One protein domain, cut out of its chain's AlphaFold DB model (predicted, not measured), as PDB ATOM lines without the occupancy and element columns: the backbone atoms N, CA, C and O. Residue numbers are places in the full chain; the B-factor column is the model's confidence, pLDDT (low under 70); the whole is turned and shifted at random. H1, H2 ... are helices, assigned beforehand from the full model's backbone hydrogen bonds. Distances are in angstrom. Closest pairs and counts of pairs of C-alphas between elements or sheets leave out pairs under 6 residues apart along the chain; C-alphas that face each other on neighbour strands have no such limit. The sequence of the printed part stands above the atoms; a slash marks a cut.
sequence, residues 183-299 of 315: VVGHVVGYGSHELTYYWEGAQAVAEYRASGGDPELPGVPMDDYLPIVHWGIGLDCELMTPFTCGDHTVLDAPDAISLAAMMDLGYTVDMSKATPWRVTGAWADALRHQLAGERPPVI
ATOM      1  N   VAL A 183     -32.858  11.917  -0.739       69.75
ATOM      2  CA  VAL A 183     -32.532  10.716  -1.528       69.75
ATOM      3  C   VAL A 183     -32.594  10.880  -3.057       69.75
ATOM      4  O   VAL A 183     -32.275   9.949  -3.782       69.75
ATOM      5  N   VAL A 184     -32.848  12.082  -3.590       64.62
ATOM      6  CA  VAL A 184     -32.843  12.343  -5.032       64.62
ATOM      7  C   VAL A 184     -31.468  12.837  -5.498       64.62
ATOM      8  O   VAL A 184     -31.125  14.011  -5.390       64.62
ATOM      9  N   GLY A 185     -30.694  11.946  -6.121       51.88
ATOM     10  CA  GLY A 185     -29.739  12.334  -7.167       51.88
ATOM     11  C   GLY A 185     -28.402  12.966  -6.754       51.88
ATOM     12  O   GLY A 185     -27.747  13.556  -7.614       51.88
ATOM     13  N   HIS A 186     -27.938  12.793  -5.517       46.03
ATOM     14  CA  HIS A 186     -26.557  13.114  -5.135       46.03
ATOM     15  C   HIS A 186     -25.860  11.912  -4.489       46.03
ATOM     16  O   HIS A 186     -25.565  11.905  -3.301       46.03
ATOM     17  N   VAL A 187     -25.539  10.902  -5.304       45.22
ATOM     18  CA  VAL A 187     -24.512   9.911  -4.945       45.22
ATOM     19  C   VAL A 187     -23.162  10.634  -4.979       45.22
ATOM     20  O   VAL A 187     -22.523  10.755  -6.027       45.22
ATOM     21  N   VAL A 188     -22.757  11.214  -3.851       38.62
ATOM     22  CA  VAL A 188     -21.405  11.749  -3.666       38.62
ATOM     23  C   VAL A 188     -20.582  10.624  -3.058       38.62
ATOM     24  O   VAL A 188     -20.626  10.428  -1.855       38.62
ATOM     25  N   GLY A 189     -19.895   9.864  -3.912       40.53
ATOM     26  CA  GLY A 189     -19.069   8.733  -3.488       40.53
ATOM     27  C   GLY A 189     -19.272   7.507  -4.370       40.53
ATOM     28  O   GLY A 189     -20.343   6.912  -4.407       40.53
ATOM     29  N   TYR A 190     -18.252   7.157  -5.156       33.31
ATOM     30  CA  TYR A 190     -18.255   5.972  -6.012       33.31
ATOM     31  C   TYR A 190     -17.246   4.968  -5.456       33.31
ATOM     32  O   TYR A 190     -16.040   5.109  -5.669       33.31
ATOM     33  N   GLY A 191     -17.739   3.961  -4.736       39.91
ATOM     34  CA  GLY A 191     -16.974   2.779  -4.347       39.91
ATOM     35  C   GLY A 191     -17.252   1.641  -5.326       39.91
ATOM     36  O   GLY A 191     -18.374   1.159  -5.427       39.91
ATOM     37  N   SER A 192     -16.246   1.211  -6.086       34.97
ATOM     38  CA  SER A 192     -16.396   0.182  -7.118       34.97
ATOM     39  C   SER A 192     -16.388  -1.236  -6.541       34.97
ATOM     40  O   SER A 192     -15.419  -1.959  -6.745       34.97
ATOM     41  N   HIS A 193     -17.449  -1.656  -5.858       36.91
ATOM     42  CA  HIS A 193     -17.717  -3.075  -5.609       36.91
ATOM     43  C   HIS A 193     -19.239  -3.306  -5.667       36.91
ATOM     44  O   HIS A 193     -19.976  -2.784  -4.846       36.91
ATOM     45  N   GLU A 194     -19.694  -4.027  -6.701       51.50
ATOM     46  CA  GLU A 194     -21.044  -4.618  -6.808       51.50
ATOM     47  C   GLU A 194     -22.243  -3.666  -6.595       51.50
ATOM     48  O   GLU A 194     -22.917  -3.785  -5.589       51.50
ATOM     49  N   LEU A 195     -22.515  -2.743  -7.542       56.78
ATOM     50  CA  LEU A 195     -23.761  -1.942  -7.736       56.78
ATOM     51  C   LEU A 195     -24.578  -1.527  -6.486       56.78
ATOM     52  O   LEU A 195     -25.779  -1.297  -6.587       56.78
ATOM     53  N   THR A 196     -23.945  -1.396  -5.326       68.19
ATOM     54  CA  THR A 196     -24.601  -1.018  -4.081       68.19
ATOM     55  C   THR A 196     -24.309   0.454  -3.869       68.19
ATOM     56  O   THR A 196     -23.146   0.864  -3.825       68.19
ATOM     57  N   TYR A 197     -25.363   1.257  -3.814       79.69
ATOM     58  CA  TYR A 197     -25.262   2.699  -3.645       79.69
ATOM     59  C   TYR A 197     -25.346   3.046  -2.163       79.69
ATOM     60  O   TYR A 197     -26.044   2.379  -1.402       79.69
ATOM     61  N   TYR A 198     -24.619   4.083  -1.754       85.25
ATOM     62  CA  TYR A 198     -24.595   4.534  -0.370       85.25
ATOM     63  C   TYR A 198     -24.744   6.049  -0.298       85.25
ATOM     64  O   TYR A 198     -24.200   6.784  -1.124       85.25
ATOM     65  N   TRP A 199     -25.441   6.510   0.734       88.00
ATOM     66  CA  TRP A 199     -25.429   7.897   1.164       88.00
ATOM     67  C   TRP A 199     -24.286   8.112   2.157       88.00
ATOM     68  O   TRP A 199     -24.272   7.527   3.241       88.00
ATOM     69  N   GLU A 200     -23.327   8.961   1.791       89.94
ATOM     70  CA  GLU A 200     -22.107   9.221   2.576       89.94
ATOM     71  C   GLU A 200     -22.209  10.465   3.482       89.94
ATOM     72  O   GLU A 200     -21.227  10.871   4.106       89.94
ATOM     73  N   GLY A 201     -23.386  11.091   3.562       89.00
ATOM     74  CA  GLY A 201     -23.614  12.241   4.432       89.00
ATOM     75  C   GLY A 201     -23.364  11.903   5.906       89.00
ATOM     76  O   GLY A 201     -23.860  10.906   6.435       89.00
ATOM     77  N   ALA A 202     -22.535  12.712   6.566       93.38
ATOM     78  CA  ALA A 202     -21.995  12.395   7.885       93.38
ATOM     79  C   ALA A 202     -23.077  12.275   8.968       93.38
ATOM     80  O   ALA A 202     -22.923  11.464   9.883       93.38
ATOM     81  N   GLN A 203     -24.151  13.063   8.876       95.50
ATOM     82  CA  GLN A 203     -25.248  13.046   9.840       95.50
ATOM     83  C   GLN A 203     -26.085  11.777   9.680       95.50
ATOM     84  O   GLN A 203     -26.256  11.038  10.650       95.50
ATOM     85  N   ALA A 204     -26.530  11.459   8.459       94.00
ATOM     86  CA  ALA A 204     -27.300  10.242   8.197       94.00
ATOM     87  C   ALA A 204     -26.511   8.971   8.536       94.00
ATOM     88  O   ALA A 204     -27.049   8.040   9.132       94.00
ATOM     89  N   VAL A 205     -25.210   8.942   8.222       93.50
ATOM     90  CA  VAL A 205     -24.332   7.813   8.566       93.50
ATOM     91  C   VAL A 205     -24.180   7.656  10.079       93.50
ATOM     92  O   VAL A 205     -24.169   6.529  10.580       93.50
ATOM     93  N   ALA A 206     -24.059   8.758  10.824       95.19
ATOM     94  CA  ALA A 206     -24.003   8.704  12.280       95.19
ATOM     95  C   ALA A 206     -25.306   8.144  12.870       95.19
ATOM     96  O   ALA A 206     -25.241   7.262  13.729       95.19
ATOM     97  N   GLU A 207     -26.461   8.591  12.373       95.62
ATOM     98  CA  GLU A 207     -27.776   8.128  12.829       95.62
ATOM     99  C   GLU A 207     -28.022   6.652  12.487       95.62
ATOM    100  O   GLU A 207     -28.430   5.871  13.350       95.62
ATOM    101  N   TYR A 208     -27.685   6.228  11.265       93.75
ATOM    102  CA  TYR A 208     -27.760   4.828  10.837       93.75
ATOM    103  C   TYR A 208     -26.953   3.912  11.767       93.75
ATOM    104  O   TYR A 208     -27.470   2.915  12.274       93.75
ATOM    105  N   ARG A 209     -25.702   4.282  12.070       93.12
ATOM    106  CA  ARG A 209     -24.832   3.517  12.979       93.12
ATOM    107  C   ARG A 209     -25.344   3.528  14.419       93.12
ATOM    108  O   ARG A 209     -25.338   2.487  15.074       93.12
ATOM    109  N   ALA A 210     -25.810   4.673  14.918       92.56
ATOM    110  CA  ALA A 210     -26.388   4.787  16.261       92.56
ATOM    111  C   ALA A 210     -27.645   3.916  16.430       92.56
ATOM    112  O   ALA A 210     -27.905   3.390  17.515       92.56
ATOM    113  N   SER A 211     -28.375   3.708  15.336       89.50
ATOM    114  CA  SER A 211     -29.586   2.891  15.255       89.50
ATOM    115  C   SER A 211     -29.327   1.387  15.067       89.50
ATOM    116  O   SER A 211     -30.268   0.595  14.962       89.50
ATOM    117  N   GLY A 212     -28.054   0.973  15.079       89.50
ATOM    118  CA  GLY A 212     -27.629  -0.422  14.957       89.50
ATOM    119  C   GLY A 212     -27.272  -0.862  13.538       89.50
ATOM    120  O   GLY A 212     -27.066  -2.056  13.327       89.50
ATOM    121  N   GLY A 213     -27.201   0.072  12.585       89.12
ATOM    122  CA  GLY A 213     -26.714  -0.176  11.231       89.12
ATOM    123  C   GLY A 213     -25.268  -0.679  11.196       89.12
ATOM    124  O   GLY A 213     -24.508  -0.499  12.151       89.12
ATOM    125  N   ASP A 214     -24.886  -1.321  10.090       87.69
ATOM    126  CA  ASP A 214     -23.574  -1.953   9.946       87.69
ATOM    127  C   ASP A 214     -22.449  -0.892   9.898       87.69
ATOM    128  O   ASP A 214     -22.420  -0.058   8.985       87.69
ATOM    129  N   PRO A 215     -21.518  -0.884  10.874       89.06
ATOM    130  CA  PRO A 215     -20.436   0.094  10.917       89.06
ATOM    131  C   PRO A 215     -19.381  -0.109   9.823       89.06
ATOM    132  O   PRO A 215     -18.639   0.836   9.548       89.06
ATOM    133  N   GLU A 216     -19.306  -1.295   9.210       87.62
ATOM    134  CA  GLU A 216     -18.327  -1.623   8.167       87.62
ATOM    135  C   GLU A 216     -18.735  -1.077   6.789       87.62
ATOM    136  O   GLU A 216     -17.908  -1.014   5.876       87.62
ATOM    137  N   LEU A 217     -19.989  -0.642   6.630       85.38
ATOM    138  CA  LEU A 217     -20.462  -0.028   5.395       85.38
ATOM    139  C   LEU A 217     -19.931   1.408   5.237       85.38
ATOM    140  O   LEU A 217     -19.812   2.158   6.220       85.38
ATOM    141  N   PRO A 218     -19.635   1.832   3.991       87.19
ATOM    142  CA  PRO A 218     -19.112   3.169   3.718       87.19
ATOM    143  C   PRO A 218     -20.145   4.277   3.979       87.19
ATOM    144  O   PRO A 218     -19.753   5.413   4.246       87.19
ATOM    145  N   GLY A 219     -21.441   3.954   3.964       89.81
ATOM    146  CA  GLY A 219     -22.523   4.894   4.238       89.81
ATOM    147  C   GLY A 219     -23.861   4.200   4.501       89.81
ATOM    148  O   GLY A 219     -23.896   2.998   4.763       89.81
ATOM    149  N   VAL A 220     -24.961   4.952   4.421       90.62
ATOM    150  CA  VAL A 220     -26.323   4.399   4.524       90.62
ATOM    151  C   VAL A 220     -26.682   3.711   3.202       90.62
ATOM    152  O   VAL A 220     -26.615   4.377   2.169       90.62
ATOM    153  N   PRO A 221     -27.049   2.418   3.189       89.25
ATOM    154  CA  PRO A 221     -27.475   1.728   1.972       89.25
ATOM    155  C   PRO A 221     -28.625   2.442   1.257       89.25
ATOM    156  O   PRO A 221     -29.621   2.814   1.878       89.25
ATOM    157  N   MET A 222     -28.507   2.583  -0.058       86.81
ATOM    158  CA  MET A 222     -29.556   3.071  -0.953       86.81
ATOM    159  C   MET A 222     -30.059   1.936  -1.848       86.81
ATOM    160  O   MET A 222     -29.405   0.895  -1.968       86.81
ATOM    161  N   ASP A 223     -31.233   2.113  -2.451       81.06
ATOM    162  CA  ASP A 223     -31.774   1.139  -3.392       81.06
ATOM    163  C   ASP A 223     -30.905   1.011  -4.657       81.06
ATOM    164  O   ASP A 223     -30.142   1.902  -5.028       81.06
ATOM    165  N   ASP A 224     -30.959  -0.150  -5.310       71.00
ATOM    166  CA  ASP A 224     -30.250  -0.429  -6.565       71.00
ATOM    167  C   ASP A 224     -31.140  -0.208  -7.802       71.00
ATOM    168  O   ASP A 224     -30.680  -0.310  -8.947       71.00
ATOM    169  N   TYR A 225     -32.409   0.145  -7.584       65.25
ATOM    170  CA  TYR A 225     -33.353   0.496  -8.632       65.25
ATOM    171  C   TYR A 225     -33.027   1.880  -9.188       65.25
ATOM    172  O   TYR A 225     -32.950   2.858  -8.463       65.25
ATOM    173  N   LEU A 226     -32.832   1.977 -10.505       58.25
ATOM    174  CA  LEU A 226     -32.656   3.267 -11.169       58.25
ATOM    175  C   LEU A 226     -34.029   3.888 -11.502       58.25
ATOM    176  O   LEU A 226     -34.827   3.224 -12.172       58.25
ATOM    177  N   PRO A 227     -34.279   5.167 -11.154       63.38
ATOM    178  CA  PRO A 227     -33.370   6.071 -10.444       63.38
ATOM    179  C   PRO A 227     -33.270   5.733  -8.948       63.38
ATOM    180  O   PRO A 227     -34.295   5.491  -8.324       63.38
ATOM    181  N   ILE A 228     -32.045   5.772  -8.402       68.88
ATOM    182  CA  ILE A 228     -31.768   5.539  -6.975       68.88
ATOM    183  C   ILE A 228     -32.356   6.713  -6.218       68.88
ATOM    184  O   ILE A 228     -31.811   7.824  -6.271       68.88
ATOM    185  N   VAL A 229     -33.510   6.481  -5.615       77.62
ATOM    186  CA  VAL A 229     -34.250   7.512  -4.904       77.62
ATOM    187  C   VAL A 229     -34.720   7.041  -3.546       77.62
ATOM    188  O   VAL A 229     -35.384   7.815  -2.895       77.62
ATOM    189  N   HIS A 230     -34.363   5.852  -3.067       88.19
ATOM    190  CA  HIS A 230     -34.827   5.367  -1.768       88.19
ATOM    191  C   HIS A 230     -33.682   4.823  -0.917       88.19
ATOM    192  O   HIS A 230     -32.559   4.596  -1.381       88.19
ATOM    193  N   TRP A 231     -33.984   4.567   0.351       89.75
ATOM    194  CA  TRP A 231     -33.138   3.716   1.173       89.75
ATOM    195  C   TRP A 231     -33.157   2.272   0.679       89.75
ATOM    196  O   TRP A 231     -34.162   1.771   0.169       89.75
ATOM    197  N   GLY A 232     -32.016   1.607   0.830       83.88
ATOM    198  CA  GLY A 232     -31.815   0.237   0.384       83.88
ATOM    199  C   GLY A 232     -32.449  -0.802   1.305       83.88
ATOM    200  O   GLY A 232     -32.996  -0.505   2.368       83.88
ATOM    201  N   ILE A 233     -32.325  -2.062   0.889       70.31
ATOM    202  CA  ILE A 233     -32.765  -3.221   1.672       70.31
ATOM    203  C   ILE A 233     -32.059  -3.229   3.037       70.31
ATOM    204  O   ILE A 233     -30.858  -2.970   3.131       70.31
ATOM    205  N   GLY A 234     -32.808  -3.546   4.096       75.06
ATOM    206  CA  GLY A 234     -32.309  -3.573   5.471       75.06
ATOM    207  C   GLY A 234     -32.489  -2.261   6.234       75.06
ATOM    208  O   GLY A 234     -32.128  -2.220   7.408       75.06
ATOM    209  N   LEU A 235     -33.070  -1.230   5.611       83.19
ATOM    210  CA  LEU A 235     -33.639  -0.053   6.279       83.19
ATOM    211  C   LEU A 235     -35.162  -0.158   6.423       83.19
ATOM    212  O   LEU A 235     -35.825   0.862   6.564       83.19
ATOM    213  N   ASP A 236     -35.725  -1.372   6.392       73.62
ATOM    214  CA  ASP A 236     -37.176  -1.589   6.386       73.62
ATOM    215  C   ASP A 236     -37.877  -0.717   7.425       73.62
ATOM    216  O   ASP A 236     -37.381  -0.553   8.548       73.62
ATOM    217  N   CYS A 237     -39.028  -0.178   7.030       81.50
ATOM    218  CA  CYS A 237     -39.812   0.780   7.797       81.50
ATOM    219  C   CYS A 237     -39.261   2.203   7.918       81.50
ATOM    220  O   CYS A 237     -39.952   3.039   8.488       81.50
ATOM    221  N   GLU A 238     -38.073   2.524   7.408       89.69
ATOM    222  CA  GLU A 238     -37.652   3.926   7.358       89.69
ATOM    223  C   GLU A 238     -38.501   4.706   6.334       89.69
ATOM    224  O   GLU A 238     -38.844   4.173   5.274       89.69
ATOM    225  N   LEU A 239     -38.848   5.953   6.658       89.50
ATOM    226  CA  LEU A 239     -39.657   6.881   5.878       89.50
ATOM    227  C   LEU A 239     -39.370   6.834   4.377       89.50
ATOM    228  O   LEU A 239     -40.323   6.766   3.616       89.50
ATOM    229  N   MET A 240     -38.105   6.844   3.942       89.75
ATOM    230  CA  MET A 240     -37.738   6.861   2.516       89.75
ATOM    231  C   MET A 240     -37.424   5.482   1.931       89.75
ATOM    232  O   MET A 240     -36.736   5.388   0.916       89.75
ATOM    233  N   THR A 241     -37.892   4.395   2.542       86.25
ATOM    234  CA  THR A 241     -37.849   3.068   1.908       86.25
ATOM    235  C   THR A 241     -38.920   2.944   0.818       86.25
ATOM    236  O   THR A 241     -39.979   3.562   0.926       86.25
ATOM    237  N   PRO A 242     -38.708   2.120  -0.226       76.62
ATOM    238  CA  PRO A 242     -39.692   1.955  -1.301       76.62
ATOM    239  C   PRO A 242     -40.924   1.127  -0.884       76.62
ATOM    240  O   PRO A 242     -41.809   0.867  -1.700       76.62
ATOM    241  N   PHE A 243     -40.978   0.666   0.369       73.62
ATOM    242  CA  PHE A 243     -42.041  -0.181   0.894       73.62
ATOM    243  C   PHE A 243     -42.584   0.412   2.189       73.62
ATOM    244  O   PHE A 243     -41.838   0.665   3.128       73.62
ATOM    245  N   THR A 244     -43.904   0.561   2.271       66.62
ATOM    246  CA  THR A 244     -44.561   0.900   3.536       66.62
ATOM    247  C   THR A 244     -44.293  -0.184   4.574       66.62
ATOM    248  O   THR A 244     -44.259  -1.374   4.236       66.62
ATOM    249  N   CYS A 245     -44.192   0.202   5.846       70.25
ATOM    250  CA  CYS A 245     -44.189  -0.750   6.948       70.25
ATOM    251  C   CYS A 245     -45.325  -1.764   6.802       70.25
ATOM    252  O   CYS A 245     -46.494  -1.390   6.748       70.25
ATOM    253  N   GLY A 246     -44.987  -3.057   6.774       52.88
ATOM    254  CA  GLY A 246     -45.972  -4.137   6.634       52.88
ATOM    255  C   GLY A 246     -47.004  -4.199   7.767       52.88
ATOM    256  O   GLY A 246     -48.009  -4.897   7.640       52.88
ATOM    257  N   ASP A 247     -46.777  -3.461   8.857       58.69
ATOM    258  CA  ASP A 247     -47.758  -3.218   9.905       58.69
ATOM    259  C   ASP A 247     -48.315  -1.789   9.803       58.69
ATOM    260  O   ASP A 247     -47.836  -0.864  10.457       58.69
ATOM    261  N   HIS A 248     -49.371  -1.624   9.003       50.78
ATOM    262  CA  HIS A 248     -50.123  -0.367   8.863       50.78
ATOM    263  C   HIS A 248     -50.799   0.112  10.169       50.78
ATOM    264  O   HIS A 248     -51.569   1.071  10.145       50.78
ATOM    265  N   THR A 249     -50.593  -0.566  11.308       48.75
ATOM    266  CA  THR A 249     -51.072  -0.102  12.619       48.75
ATOM    267  C   THR A 249     -50.077   0.809  13.339       48.75
ATOM    268  O   THR A 249     -50.462   1.478  14.302       48.75
ATOM    269  N   VAL A 250     -48.826   0.878  12.872       53.50
ATOM    270  CA  VAL A 250     -47.831   1.833  13.372       53.50
ATOM    271  C   VAL A 250     -48.016   3.143  12.611       53.50
ATOM    272  O   VAL A 250     -47.678   3.232  11.442       53.50
ATOM    273  N   LEU A 251     -48.600   4.142  13.277       55.06
ATOM    274  CA  LEU A 251     -48.978   5.437  12.687       55.06
ATOM    275  C   LEU A 251     -47.825   6.445  12.527       55.06
ATOM    276  O   LEU A 251     -48.101   7.621  12.328       55.06
ATOM    277  N   ASP A 252     -46.571   6.019  12.634       70.44
ATOM    278  CA  ASP A 252     -45.410   6.888  12.429       70.44
ATOM    279  C   ASP A 252     -44.215   6.030  11.989       70.44
ATOM    280  O   ASP A 252     -43.563   5.368  12.809       70.44
ATOM    281  N   ALA A 253     -43.947   6.006  10.686       78.94
ATOM    282  CA  ALA A 253     -42.747   5.402  10.124       78.94
ATOM    283  C   ALA A 253     -41.490   6.034  10.758       78.94
ATOM    284  O   ALA A 253     -41.396   7.259  10.846       78.94
ATOM    285  N   PRO A 254     -40.504   5.230  11.199       86.00
ATOM    286  CA  PRO A 254     -39.194   5.744  11.577       86.00
ATOM    287  C   PRO A 254     -38.599   6.682  10.524       86.00
ATOM    288  O   PRO A 254     -38.542   6.338   9.354       86.00
ATOM    289  N   ASP A 255     -38.106   7.844  10.935       91.19
ATOM    290  CA  ASP A 255     -37.715   8.929  10.021       91.19
ATOM    291  C   ASP A 255     -36.364   9.569  10.393       91.19
ATOM    292  O   ASP A 255     -35.918  10.530   9.762       91.19
ATOM    293  N   ALA A 256     -35.696   9.056  11.433       94.69
ATOM    294  CA  ALA A 256     -34.490   9.675  11.972       94.69
ATOM    295  C   ALA A 256     -33.344   9.736  10.954       94.69
ATOM    296  O   ALA A 256     -32.638  10.742  10.882       94.69
ATOM    297  N   ILE A 257     -33.171   8.695  10.135       95.00
ATOM    298  CA  ILE A 257     -32.115   8.660   9.115       95.00
ATOM    299  C   ILE A 257     -32.429   9.676   8.011       95.00
ATOM    300  O   ILE A 257     -31.550  10.428   7.594       95.00
ATOM    301  N   SER A 258     -33.691   9.757   7.599       94.69
ATOM    302  CA  SER A 258     -34.216  10.734   6.649       94.69
ATOM    303  C   SER A 258     -34.043  12.175   7.118       94.69
ATOM    304  O   SER A 258     -33.532  13.012   6.374       94.69
ATOM    305  N   LEU A 259     -34.390  12.474   8.370       95.00
ATOM    306  CA  LEU A 259     -34.182  13.792   8.968       95.00
ATOM    307  C   LEU A 259     -32.692  14.133   9.103       95.00
ATOM    308  O   LEU A 259     -32.286  15.254   8.795       95.00
ATOM    309  N   ALA A 260     -31.848  13.171   9.473       95.12
ATOM    310  CA  ALA A 260     -30.404  13.376   9.513       95.12
ATOM    311  C   ALA A 260     -29.822  13.639   8.109       95.12
ATOM    312  O   ALA A 260     -28.989  14.530   7.938       95.12
ATOM    313  N   ALA A 261     -30.312  12.954   7.076       92.75
ATOM    314  CA  ALA A 261     -29.924  13.208   5.688       92.75
ATOM    315  C   ALA A 261     -30.342  14.607   5.199       92.75
ATOM    316  O   ALA A 261     -29.632  15.224   4.402       92.75
ATOM    317  N   MET A 262     -31.428  15.179   5.722       91.25
ATOM    318  CA  MET A 262     -31.767  16.583   5.466       91.25
ATOM    319  C   MET A 262     -30.716  17.544   6.037       91.25
ATOM    320  O   MET A 262     -30.381  18.541   5.395       91.25
ATOM    321  N   MET A 263     -30.114  17.236   7.190       92.00
ATOM    322  CA  MET A 263     -28.992  18.028   7.709       92.00
ATOM    323  C   MET A 263     -27.775  17.976   6.778       92.00
ATOM    324  O   MET A 263     -27.122  18.999   6.563       92.00
ATOM    325  N   ASP A 264     -27.493  16.817   6.173       89.88
ATOM    326  CA  ASP A 264     -26.421  16.670   5.176       89.88
ATOM    327  C   ASP A 264     -26.680  17.505   3.909       89.88
ATOM    328  O   ASP A 264     -25.742  17.994   3.277       89.88
ATOM    329  N   LEU A 265     -27.953  17.731   3.566       85.25
ATOM    330  CA  LEU A 265     -28.384  18.625   2.486       85.25
ATOM    331  C   LEU A 265     -28.337  20.119   2.864       85.25
ATOM    332  O   LEU A 265     -28.674  20.973   2.041       85.25
ATOM    333  N   GLY A 266     -27.901  20.447   4.083       86.38
ATOM    334  CA  GLY A 266     -27.737  21.817   4.569       86.38
ATOM    335  C   GLY A 266     -28.978  22.411   5.231       86.38
ATOM    336  O   GLY A 266     -28.997  23.616   5.482       86.38
ATOM    337  N   TYR A 267     -29.999  21.602   5.519       87.31
ATOM    338  CA  TYR A 267     -31.148  22.049   6.299       87.31
ATOM    339  C   TYR A 267     -30.812  22.102   7.794       87.31
ATOM    340  O   TYR A 267     -30.052  21.288   8.319       87.31
ATOM    341  N   THR A 268     -31.422  23.044   8.510       90.31
ATOM    342  CA  THR A 268     -31.490  23.005   9.975       90.31
ATOM    343  C   THR A 268     -32.682  22.147  10.375       90.31
ATOM    344  O   THR A 268     -33.815  22.481  10.038       90.31
ATOM    345  N   VAL A 269     -32.426  21.045  11.080       92.38
ATOM    346  CA  VAL A 269     -33.441  20.036  11.406       92.38
ATOM    347  C   VAL A 269     -33.593  19.897  12.919       92.38
ATOM    348  O   VAL A 269     -32.601  19.755  13.639       92.38
ATOM    349  N   ASP A 270     -34.832  19.906  13.411       93.50
ATOM    350  CA  ASP A 270     -35.165  19.562  14.794       93.50
ATOM    351  C   ASP A 270     -35.245  18.038  14.961       93.50
ATOM    352  O   ASP A 270     -36.309  17.425  14.882       93.50
ATOM    353  N   MET A 271     -34.097  17.420  15.242       94.31
ATOM    354  CA  MET A 271     -34.006  15.977  15.496       94.31
ATOM    355  C   MET A 271     -34.804  15.508  16.726       94.31
ATOM    356  O   MET A 271     -34.976  14.308  16.909       94.31
ATOM    357  N   SER A 272     -35.338  16.405  17.572       93.06
ATOM    358  CA  SER A 272     -36.256  15.996  18.649       93.06
ATOM    359  C   SER A 272     -37.626  15.535  18.137       93.06
ATOM    360  O   SER A 272     -38.377  14.908  18.884       93.06
ATOM    361  N   LYS A 273     -37.944  15.826  16.870       89.44
ATOM    362  CA  LYS A 273     -39.135  15.337  16.165       89.44
ATOM    363  C   LYS A 273     -38.950  13.953  15.555       89.44
ATOM    364  O   LYS A 273     -39.938  13.389  15.101       89.44
ATOM    365  N   ALA A 274     -37.720  13.442  15.536       92.12
ATOM    366  CA  ALA A 274     -37.400  12.208  14.850       92.12
ATOM    367  C   ALA A 274     -37.964  10.981  15.573       92.12
ATOM    368  O   ALA A 274     -37.797  10.817  16.787       92.12
ATOM    369  N   THR A 275     -38.555  10.077  14.802       90.50
ATOM    370  CA  THR A 275     -38.916   8.729  15.227       90.50
ATOM    371  C   THR A 275     -37.717   7.809  14.981       90.50
ATOM    372  O   THR A 275     -37.329   7.604  13.827       90.50
ATOM    373  N   PRO A 276     -37.092   7.241  16.034       87.81
ATOM    374  CA  PRO A 276     -35.877   6.454  15.869       87.81
ATOM    375  C   PRO A 276     -36.108   5.210  15.019       87.81
ATOM    376  O   PRO A 276     -36.978   4.391  15.328       87.81
ATOM    377  N   TRP A 277     -35.258   5.014  14.016       86.38
ATOM    378  CA  TRP A 277     -35.142   3.723  13.356       86.38
ATOM    379  C   TRP A 277     -34.348   2.763  14.244       86.38
ATOM    380  O   TRP A 277     -33.481   3.162  15.020       86.38
ATOM    381  N   ARG A 278     -34.680   1.474  14.198       78.75
ATOM    382  CA  ARG A 278     -33.940   0.440  14.923       78.75
ATOM    383  C   ARG A 278     -33.879  -0.803  14.070       78.75
ATOM    384  O   ARG A 278     -34.920  -1.309  13.654       78.75
ATOM    385  N   VAL A 279     -32.679  -1.351  13.914       70.44
ATOM    386  CA  VAL A 279     -32.530  -2.687  13.340       70.44
ATOM    387  C   VAL A 279     -33.332  -3.676  14.185       70.44
ATOM    388  O   VAL A 279     -33.056  -3.881  15.370       70.44
ATOM    389  N   THR A 280     -34.327  -4.312  13.577       64.81
ATOM    390  CA  THR A 280     -35.032  -5.433  14.200       64.81
ATOM    391  C   THR A 280     -34.269  -6.730  13.915       64.81
ATOM    392  O   THR A 280     -33.689  -6.912  12.845       64.81
ATOM    393  N   GLY A 281     -34.213  -7.636  14.897       46.72
ATOM    394  CA  GLY A 281     -33.290  -8.783  14.884       46.72
ATOM    395  C   GLY A 281     -33.389  -9.700  13.657       46.72
ATOM    396  O   GLY A 281     -32.366 -10.197  13.205       46.72
ATOM    397  N   ALA A 282     -34.579  -9.863  13.070       55.00
ATOM    398  CA  ALA A 282     -34.766 -10.672  11.860       55.00
ATOM    399  C   ALA A 282     -34.042 -10.086  10.630       55.00
ATOM    400  O   ALA A 282     -33.545 -10.825   9.783       55.00
ATOM    401  N   TRP A 283     -33.928  -8.761  10.563       53.97
ATOM    402  CA  TRP A 283     -33.297  -8.056   9.451       53.97
ATOM    403  C   TRP A 283     -31.808  -7.818   9.664       53.97
ATOM    404  O   TRP A 283     -31.051  -7.877   8.701       53.97
ATOM    405  N   ALA A 284     -31.357  -7.676  10.917       55.16
ATOM    406  CA  ALA A 284     -29.929  -7.740  11.241       55.16
ATOM    407  C   ALA A 284     -29.285  -9.016  10.679       55.16
ATOM    408  O   ALA A 284     -28.130  -9.004  10.258       55.16
ATOM    409  N   ASP A 285     -30.020 -10.130  10.732       52.78
ATOM    410  CA  ASP A 285     -29.588 -11.419  10.205       52.78
ATOM    411  C   ASP A 285     -29.690 -11.451   8.669       52.78
ATOM    412  O   ASP A 285     -28.713 -11.801   8.010       52.78
ATOM    413  N   ALA A 286     -30.807 -11.015   8.075       54.25
ATOM    414  CA  ALA A 286     -30.973 -10.982   6.616       54.25
ATOM    415  C   ALA A 286     -29.957 -10.068   5.899       54.25
ATOM    416  O   ALA A 286     -29.374 -10.484   4.897       54.25
ATOM    417  N   LEU A 287     -29.688  -8.873   6.440       51.56
ATOM    418  CA  LEU A 287     -28.681  -7.937   5.927       51.56
ATOM    419  C   LEU A 287     -27.274  -8.541   6.016       51.56
ATOM    420  O   LEU A 287     -26.524  -8.492   5.044       51.56
ATOM    421  N   ARG A 288     -26.937  -9.196   7.138       58.12
ATOM    422  CA  ARG A 288     -25.664  -9.923   7.282       58.12
ATOM    423  C   ARG A 288     -25.505 -11.027   6.239       58.12
ATOM    424  O   ARG A 288     -24.422 -11.164   5.679       58.12
ATOM    425  N   HIS A 289     -26.560 -11.786   5.949       55.81
ATOM    426  CA  HIS A 289     -26.507 -12.826   4.920       55.81
ATOM    427  C   HIS A 289     -26.383 -12.244   3.504       55.81
ATOM    428  O   HIS A 289     -25.529 -12.698   2.747       55.81
ATOM    429  N   GLN A 290     -27.156 -11.204   3.163       57.06
ATOM    430  CA  GLN A 290     -27.064 -10.540   1.858       57.06
ATOM    431  C   GLN A 290     -25.662  -9.965   1.607       57.06
ATOM    432  O   GLN A 290     -25.088 -10.202   0.547       57.06
ATOM    433  N   LEU A 291     -25.081  -9.276   2.594       54.44
ATOM    434  CA  LEU A 291     -23.731  -8.708   2.504       54.44
ATOM    435  C   LEU A 291     -22.627  -9.780   2.477       54.44
ATOM    436  O   LEU A 291     -21.569  -9.559   1.895       54.44
ATOM    437  N   ALA A 292     -22.870 -10.962   3.048       63.12
ATOM    438  CA  ALA A 292     -21.957 -12.103   2.960       63.12
ATOM    439  C   ALA A 292     -22.031 -12.849   1.608       63.12
ATOM    440  O   ALA A 292     -21.318 -13.835   1.412       63.12
ATOM    441  N   GLY A 293     -22.901 -12.426   0.679       53.56
ATOM    442  CA  GLY A 293     -23.205 -13.179  -0.544       53.56
ATOM    443  C   GLY A 293     -23.900 -14.515  -0.259       53.56
ATOM    444  O   GLY A 293     -23.952 -15.407  -1.113       53.56
ATOM    445  N   GLU A 294     -24.419 -14.681   0.954       55.03
ATOM    446  CA  GLU A 294     -25.164 -15.846   1.384       55.03
ATOM    447  C   GLU A 294     -26.639 -15.646   1.033       55.03
ATOM    448  O   GLU A 294     -27.175 -14.538   1.062       55.03
ATOM    449  N   ARG A 295     -27.339 -16.731   0.681       41.16
ATOM    450  CA  ARG A 295     -28.794 -16.632   0.541       41.16
ATOM    451  C   ARG A 295     -29.366 -16.242   1.904       41.16
ATOM    452  O   ARG A 295     -29.063 -16.951   2.866       41.16
ATOM    453  N   PRO A 296     -30.196 -15.187   1.994       44.62
ATOM    454  CA  PRO A 296     -30.850 -14.866   3.248       44.62
ATOM    455  C   PRO A 296     -31.637 -16.096   3.722       44.62
ATOM    456  O   PRO A 296     -32.197 -16.823   2.886       44.62
ATOM    457  N   PRO A 297     -31.660 -16.380   5.037       42.66
ATOM    458  CA  PRO A 297     -32.552 -17.383   5.580       42.66
ATOM    459  C   PRO A 297     -33.954 -17.021   5.110       42.66
ATOM    460  O   PRO A 297     -34.340 -15.850   5.126       42.66
ATOM    461  N   VAL A 298     -34.692 -18.018   4.628       43.25
ATOM    462  CA  VAL A 298     -36.101 -17.831   4.296       43.25
ATOM    463  C   VAL A 298     -36.759 -17.344   5.580       43.25
ATOM    464  O   VAL A 298     -36.857 -18.095   6.547       43.25
ATOM    465  N   ILE A 299     -37.131 -16.063   5.613       41.88
ATOM    466  CA  ILE A 299     -38.014 -15.548   6.646       41.88
ATOM    467  C   ILE A 299     -39.321 -16.267   6.362       41.88
ATOM    468  O   ILE A 299     -40.004 -15.943   5.389       41.88
TER     469      ILE A 299
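What this domain is: This is residues 183 to 299 of the 315 residues of an uncharacterized protein of Gemmatimonadetes bacterium (UniProt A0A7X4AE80). There is little regular structure: two short helices, H1 and H2, lie side by side as a helical hairpin among long loops, and a third, H3, lies away from both toward one end. The printed part has 117 residues with three named helices, H1, H2, H3 in chain order, and no named strand; the class is all helix, though only 29 residues are in named elements. It is compact, with a radius of gyration of the C-alphas of 13.8 A and spans of 41 by 38 by 25 A.

Where its parts are: H1 is residues 202 to 210, 12.1 A long, from C-alpha 202 at (-21.995, 12.395, 7.885). H2 is residues 256 to 264, 12.7 A. H3 is residues 281 to 291, 15.6 A, ending at C-alpha 291 at (-23.731, -8.708, 2.504).

How they stand to each other: H1 and H2 touch, opposite ways at a shallow tilt of 21 degrees; their closest C-alphas, Ala 204 and Ala 260, are 4.6 A apart. H3 is apart from both. Residues 198 to 199 pair antiparallel with 220 to 221. In H1, H2 and H3 every O i to N i+4 pair is within hydrogen-bond range.

The domain as a whole: The farthest C-alphas, Thr 268 and Val 298, are 41.5 A apart. The printed part has no cut. Both links are long, 45 and 16 residues. Residues 183 to 196, 225 to 228, 244, 246 to 251 and 280 to 299 have pLDDT under 70.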